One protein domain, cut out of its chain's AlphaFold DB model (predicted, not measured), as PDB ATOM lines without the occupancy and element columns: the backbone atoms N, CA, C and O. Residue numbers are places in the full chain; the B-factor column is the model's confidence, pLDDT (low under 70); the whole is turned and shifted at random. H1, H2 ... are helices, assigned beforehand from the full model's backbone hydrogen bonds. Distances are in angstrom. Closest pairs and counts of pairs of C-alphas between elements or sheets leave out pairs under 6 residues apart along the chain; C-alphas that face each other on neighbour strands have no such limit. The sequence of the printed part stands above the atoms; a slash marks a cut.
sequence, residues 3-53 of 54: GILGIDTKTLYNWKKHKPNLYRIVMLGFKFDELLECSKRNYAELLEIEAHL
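This is residues 3 to 53 of the 54 residues of the protein "Transcriptional regulator" of Helicobacter canis (UniProt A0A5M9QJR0). Starting from residue 3, you meet two short helices, H1 and H2, joined as a V, and then a long helix, H3, that sticks out as an arm and makes most of the length. The printed part has 51 residues with three named helices in the order H1, H2, H3, no named strand, and is all helix. It is extended, with a radius of gyration of the C-alphas of 17.5 A and spans of 54 by 20 by 9 A.

Find C-alpha 9 at (-58.705, 55.468, -7.443); from there H1 runs to residue 18, 14.2 A. H2, residues 20 to 30, covers 15.4 A. H3, residues 32 to 51, covers 28.6 A and ends at C-alpha 51, (-18.086, 31.018, -20.645).

H1 and H2 touch, closest at the C-alphas of Trp 15 and Tyr 23, 5.3 A apart. They run opposite ways at a steep tilt of 50 degrees. H2 and H3 meet only through their link. H1 and H3 are apart. In H1, H2 and H3 every O i to N i+4 pair is within hydrogen-bond range.

The two C-alphas farthest apart, Lys 10 and Leu 53, are 54.1 A apart. Residues 27 to 53 stand free. Both links are tight, the printed part has no cut, and no printed residue is under pLDDT 70.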
ATOM      1  N   GLY A   3     -52.123  58.346  -7.677       95.19
ATOM      2  CA  GLY A   3     -51.422  59.630  -7.562       95.19
ATOM      3  C   GLY A   3     -50.262  59.818  -8.548       95.19
ATOM      4  O   GLY A   3     -50.065  60.922  -9.028       95.19
ATOM      5  N   ILE A   4     -49.548  58.745  -8.918       94.19
ATOM      6  CA  ILE A   4     -48.470  58.806  -9.931       94.19
ATOM      7  C   ILE A   4     -49.056  59.105 -11.316       94.19
ATOM      8  O   ILE A   4     -48.470  59.839 -12.098       94.19
ATOM      9  N   LEU A   5     -50.231  58.545 -11.611       94.69
ATOM     10  CA  LEU A   5     -50.943  58.762 -12.868       94.69
ATOM     11  C   LEU A   5     -51.786  60.048 -12.875       94.69
ATOM     12  O   LEU A   5     -52.377  60.356 -13.905       94.69
ATOM     13  N   GLY A   6     -51.903  60.757 -11.747       97.38
ATOM     14  CA  GLY A   6     -52.784  61.922 -11.621       97.38
ATOM     15  C   GLY A   6     -54.270  61.596 -11.827       97.38
ATOM     16  O   GLY A   6     -55.008  62.423 -12.354       97.38
ATOM     17  N   ILE A   7     -54.713  60.390 -11.453       96.56
ATOM     18  CA  ILE A   7     -56.106  59.939 -11.605       96.56
ATOM     19  C   ILE A   7     -56.714  59.511 -10.273       96.56
ATOM     20  O   ILE A   7     -56.014  59.097  -9.348       96.56
ATOM     21  N   ASP A   8     -58.044  59.493 -10.217       97.81
ATOM     22  CA  ASP A   8     -58.774  58.927  -9.089       97.81
ATOM     23  C   ASP A   8     -58.598  57.409  -8.965       97.81
ATOM     24  O   ASP A   8     -58.504  56.659  -9.943       97.81
ATOM     25  N   THR A   9     -58.685  56.911  -7.732       96.75
ATOM     26  CA  THR A   9     -58.705  55.468  -7.443       96.75
ATOM     27  C   THR A   9     -59.888  54.758  -8.110       96.75
ATOM     28  O   THR A   9     -59.755  53.618  -8.561       96.75
ATOM     29  N   LYS A  10     -61.031  55.447  -8.257       97.62
ATOM     30  CA  LYS A  10     -62.198  54.947  -9.003       97.62
ATOM     31  C   LYS A  10     -61.876  54.705 -10.478       97.62
ATOM     32  O   LYS A  10     -62.363  53.733 -11.047       97.62
ATOM     33  N   THR A  11     -61.021  55.527 -11.085       97.94
ATOM     34  CA  THR A  11     -60.578  55.347 -12.474       97.94
ATOM     35  C   THR A  11     -59.783  54.054 -12.631       97.94
ATOM     36  O   THR A  11     -60.079  53.273 -13.535       97.94
ATOM     37  N   LEU A  12     -58.869  53.752 -11.702       96.75
ATOM     38  CA  LEU A  12     -58.165  52.462 -11.687       96.75
ATOM     39  C   LEU A  12     -59.128  51.278 -11.537       96.75
ATOM     40  O   LEU A  12     -58.993  50.282 -12.250       96.75
ATOM     41  N   TYR A  13     -60.119  51.390 -10.648       97.25
ATOM     42  CA  TYR A  13     -61.135  50.349 -10.479       97.25
ATOM     43  C   TYR A  13     -61.956  50.142 -11.762       97.25
ATOM     44  O   TYR A  13     -62.152  49.006 -12.202       97.25
ATOM     45  N   ASN A  14     -62.367  51.230 -12.412       98.25
ATOM     46  CA  ASN A  14     -63.098  51.187 -13.674       98.25
ATOM     47  C   ASN A  14     -62.263  50.572 -14.798       98.25
ATOM     48  O   ASN A  14     -62.794  49.795 -15.589       98.25
ATOM     49  N   TRP A  15     -60.962  50.859 -14.864       98.19
ATOM     50  CA  TRP A  15     -60.078  50.194 -15.818       98.19
ATOM     51  C   TRP A  15     -59.999  48.698 -15.548       98.19
ATOM     52  O   TRP A  15     -60.195  47.911 -16.469       98.19
ATOM     53  N   LYS A  16     -59.808  48.285 -14.293       97.12
ATOM     54  CA  LYS A  16     -59.774  46.862 -13.933       97.12
ATOM     55  C   LYS A  16     -61.069  46.136 -14.315       97.12
ATOM     56  O   LYS A  16     -61.010  45.020 -14.820       97.12
ATOM     57  N   LYS A  17     -62.226  46.768 -14.087       98.12
ATOM     58  CA  LYS A  17     -63.551  46.165 -14.297       98.12
ATOM     59  C   LYS A  17     -64.024  46.203 -15.752       98.12
ATOM     60  O   LYS A  17     -64.608  45.237 -16.226       98.12
ATOM     61  N   HIS A  18     -63.798  47.312 -16.453       98.62
ATOM     62  CA  HIS A  18     -64.420  47.588 -17.753       98.62
ATOM     63  C   HIS A  18     -63.419  47.728 -18.905       98.62
ATOM     64  O   HIS A  18     -63.817  47.690 -20.067       98.62
ATOM     65  N   LYS A  19     -62.124  47.909 -18.614       98.12
ATOM     66  CA  LYS A  19     -61.054  48.032 -19.619       98.12
ATOM     67  C   LYS A  19     -59.829  47.193 -19.210       98.12
ATOM     68  O   LYS A  19     -58.737  47.747 -19.054       98.12
ATOM     69  N   PRO A  20     -59.974  45.865 -19.029       97.44
ATOM     70  CA  PRO A  20     -58.936  45.023 -18.425       97.44
ATOM     71  C   PRO A  20     -57.606  45.055 -19.189       97.44
ATOM     72  O   PRO A  20     -56.546  45.011 -18.570       97.44
ATOM     73  N   ASN A  21     -57.634  45.215 -20.517       98.31
ATOM     74  CA  ASN A  21     -56.418  45.357 -21.324       98.31
ATOM     75  C   ASN A  21     -55.651  46.651 -21.017       98.31
ATOM     76  O   ASN A  21     -54.430  46.605 -20.898       98.31
ATOM     77  N   LEU A  22     -56.350  47.776 -20.829       97.62
ATOM     78  CA  LEU A  22     -55.727  49.040 -20.424       97.62
ATOM     79  C   LEU A  22     -55.098  48.901 -19.037       97.62
ATOM     80  O   LEU A  22     -53.932  49.240 -18.853       97.62
ATOM     81  N   TYR A  23     -55.851  48.344 -18.083       97.44
ATOM     82  CA  TYR A  23     -55.344  48.094 -16.737       97.44
ATOM     83  C   TYR A  23     -54.084  47.221 -16.774       97.44
ATOM     84  O   TYR A  23     -53.075  47.576 -16.173       97.44
ATOM     85  N   ARG A  24     -54.104  46.119 -17.535       96.75
ATOM     86  CA  ARG A  24     -52.954  45.221 -17.701       96.75
ATOM     87  C   ARG A  24     -51.732  45.946 -18.264       96.75
ATOM     88  O   ARG A  24     -50.655  45.796 -17.703       96.75
ATOM     89  N   ILE A  25     -51.887  46.717 -19.343       96.75
ATOM     90  CA  ILE A  25     -50.777  47.449 -19.978       96.75
ATOM     91  C   ILE A  25     -50.157  48.449 -18.996       96.75
ATOM     92  O   ILE A  25     -48.944  48.453 -18.816       96.75
ATOM     93  N   VAL A  26     -50.984  49.241 -18.307       96.00
ATOM     94  CA  VAL A  26     -50.514  50.219 -17.314       96.00
ATOM     95  C   VAL A  26     -49.776  49.526 -16.166       96.00
ATOM     96  O   VAL A  26     -48.681  49.942 -15.796       96.00
ATOM     97  N   MET A  27     -50.337  48.437 -15.630       94.19
ATOM     98  CA  MET A  27     -49.700  47.663 -14.559       94.19
ATOM     99  C   MET A  27     -48.368  47.045 -14.987       94.19
ATOM    100  O   MET A  27     -47.445  46.998 -14.179       94.19
ATOM    101  N   LEU A  28     -48.256  46.580 -16.235       94.19
ATOM    102  CA  LEU A  28     -46.990  46.092 -16.787       94.19
ATOM    103  C   LEU A  28     -45.956  47.215 -16.890       94.19
ATOM    104  O   LEU A  28     -44.808  46.992 -16.526       94.19
ATOM    105  N   GLY A  29     -46.368  48.420 -17.294       93.69
ATOM    106  CA  GLY A  29     -45.496  49.598 -17.296       93.69
ATOM    107  C   GLY A  29     -44.916  49.911 -15.912       93.69
ATOM    108  O   GLY A  29     -43.725  50.163 -15.793       93.69
ATOM    109  N   PHE A  30     -45.715  49.794 -14.845       93.94
ATOM    110  CA  PHE A  30     -45.219  49.971 -13.469       93.94
ATOM    111  C   PHE A  30     -44.228  48.897 -13.009       93.94
ATOM    112  O   PHE A  30     -43.473  49.137 -12.074       93.94
ATOM    113  N   LYS A  31     -44.243  47.719 -13.637       94.25
ATOM    114  CA  LYS A  31     -43.302  46.629 -13.354       94.25
ATOM    115  C   LYS A  31     -42.083  46.645 -14.275       94.25
ATOM    116  O   LYS A  31     -41.268  45.732 -14.198       94.25
ATOM    117  N   PHE A  32     -41.973  47.632 -15.165       93.69
ATOM    118  CA  PHE A  32     -40.960  47.635 -16.213       93.69
ATOM    119  C   PHE A  32     -39.541  47.566 -15.647       93.69
ATOM    120  O   PHE A  32     -38.783  46.703 -16.072       93.69
ATOM    121  N   ASP A  33     -39.214  48.394 -14.654       92.50
ATOM    122  CA  ASP A  33     -37.869  48.419 -14.066       92.50
ATOM    123  C   ASP A  33     -37.504  47.074 -13.416       92.50
ATOM    124  O   ASP A  33     -36.419  46.547 -13.637       92.50
ATOM    125  N   GLU A  34     -38.436  46.453 -12.685       94.88
ATOM    126  CA  GLU A  34     -38.242  45.125 -12.082       94.88
ATOM    127  C   GLU A  34     -38.000  44.046 -13.151       94.88
ATOM    128  O   GLU A  34     -37.099  43.211 -13.019       94.88
ATOM    129  N   LEU A  35     -38.786  44.076 -14.231       94.38
ATOM    130  CA  LEU A  35     -38.658  43.150 -15.356       94.38
ATOM    131  C   LEU A  35     -37.352  43.369 -16.128       94.38
ATOM    132  O   LEU A  35     -36.716  42.393 -16.530       94.38
ATOM    133  N   LEU A  36     -36.933  44.622 -16.304       95.25
ATOM    134  CA  LEU A  36     -35.674  44.982 -16.944       95.25
ATOM    135  C   LEU A  36     -34.486  44.454 -16.136       95.25
ATOM    136  O   LEU A  36     -33.602  43.813 -16.700       95.25
ATOM    137  N   GLU A  37     -34.481  44.663 -14.820       97.12
ATOM    138  CA  GLU A  37     -33.417  44.156 -13.950       97.12
ATOM    139  C   GLU A  37     -33.389  42.624 -13.903       97.12
ATOM    140  O   GLU A  37     -32.316  42.022 -13.926       97.12
ATOM    141  N   CYS A  38     -34.554  41.972 -13.901       97.12
ATOM    142  CA  CYS A  38     -34.639  40.519 -14.046       97.12
ATOM    143  C   CYS A  38     -34.029  40.045 -15.374       97.12
ATOM    144  O   CYS A  38     -33.190  39.148 -15.386       97.12
ATOM    145  N   SER A  39     -34.374  40.701 -16.485       97.25
ATOM    146  CA  SER A  39     -33.831  40.366 -17.803       97.25
ATOM    147  C   SER A  39     -32.312  40.530 -17.870       97.25
ATOM    148  O   SER A  39     -31.646  39.699 -18.485       97.25
ATOM    149  N   LYS A  40     -31.754  41.578 -17.249       98.19
ATOM    150  CA  LYS A  40     -30.299  41.794 -17.191       98.19
ATOM    151  C   LYS A  40     -29.592  40.680 -16.422       98.19
ATOM    152  O   LYS A  40     -28.572  40.192 -16.897       98.19
ATOM    153  N   ARG A  41     -30.139  40.263 -15.273       98.38
ATOM    154  CA  ARG A  41     -29.589  39.141 -14.491       98.38
ATOM    155  C   ARG A  41     -29.619  37.839 -15.278       98.38
ATOM    156  O   ARG A  41     -28.583  37.207 -15.409       98.38
ATOM    157  N   ASN A  42     -30.759  37.511 -15.884       98.25
ATOM    158  CA  ASN A  42     -30.883  36.305 -16.702       98.25
ATOM    159  C   ASN A  42     -29.864  36.303 -17.852       98.25
ATOM    160  O   ASN A  42     -29.262  35.279 -18.144       98.25
ATOM    161  N   TYR A  43     -29.656  37.449 -18.507       98.44
ATOM    162  CA  TYR A  43     -28.648  37.568 -19.558       98.44
ATOM    163  C   TYR A  43     -27.223  37.346 -19.030       98.44
ATOM    164  O   TYR A  43     -26.458  36.617 -19.652       98.44
ATOM    165  N   ALA A  44     -26.883  37.929 -17.877       98.38
ATOM    166  CA  ALA A  44     -25.581  37.724 -17.244       98.38
ATOM    167  C   ALA A  44     -25.345  36.249 -16.866       98.38
ATOM    168  O   ALA A  44     -24.290  35.710 -17.183       98.38
ATOM    169  N   GLU A  45     -26.342  35.578 -16.282       98.12
ATOM    170  CA  GLU A  45     -26.274  34.147 -15.948       98.12
ATOM    171  C   GLU A  45     -26.046  33.279 -17.197       98.12
ATOM    172  O   GLU A  45     -25.249  32.343 -17.176       98.12
ATOM    173  N   LEU A  46     -26.707  33.604 -18.315       98.06
ATOM    174  CA  LEU A  46     -26.505  32.890 -19.578       98.06
ATOM    175  C   LEU A  46     -25.083  33.067 -20.132       98.06
ATOM    176  O   LEU A  46     -24.519  32.097 -20.636       98.06
ATOM    177  N   LEU A  47     -24.496  34.265 -20.015       97.88
ATOM    178  CA  LEU A  47     -23.105  34.511 -20.416       97.88
ATOM    179  C   LEU A  47     -22.106  33.739 -19.547       97.88
ATOM    180  O   LEU A  47     -21.127  33.211 -20.071       97.88
ATOM    181  N   GLU A  48     -22.343  33.647 -18.237       97.88
ATOM    182  CA  GLU A  48     -21.502  32.838 -17.345       97.88
ATOM    183  C   GLU A  48     -21.551  31.354 -17.735       97.88
ATOM    184  O   GLU A  48     -20.509  30.706 -17.830       97.88
ATOM    185  N   ILE A  49     -22.741  30.823 -18.037       97.31
ATOM    186  CA  ILE A  49     -22.900  29.439 -18.504       97.31
ATOM    187  C   ILE A  49     -22.142  29.209 -19.820       97.31
ATOM    188  O   ILE A  49     -21.435  28.211 -19.939       97.31
ATOM    189  N   GLU A  50     -22.260  30.116 -20.794       96.88
ATOM    190  CA  GLU A  50     -21.528  30.039 -22.068       96.88
ATOM    191  C   GLU A  50     -20.004  30.049 -21.855       96.88
ATOM    192  O   GLU A  50     -19.292  29.218 -22.425       96.88
ATOM    193  N   ALA A  51     -19.507  30.922 -20.974       96.12
ATOM    194  CA  ALA A  51     -18.086  31.018 -20.645       96.12
ATOM    195  C   ALA A  51     -17.538  29.757 -19.955       96.12
ATOM    196  O   ALA A  51     -16.366  29.441 -20.110       96.12
ATOM    197  N   HIS A  52     -18.364  29.013 -19.212       92.69
ATOM    198  CA  HIS A  52     -17.964  27.735 -18.610       92.69
ATOM    199  C   HIS A  52     -17.980  26.549 -19.590       92.69
ATOM    200  O   HIS A  52     -17.523  25.460 -19.233       92.69
ATOM    201  N   LEU A  53     -18.515  26.733 -20.800       89.00
ATOM    202  CA  LEU A  53     -18.564  25.717 -21.856       89.00
ATOM    203  C   LEU A  53     -17.428  25.851 -22.886       89.00
ATOM    204  O   LEU A  53     -17.284  24.959 -23.726       89.00
TER     205      LEU A  53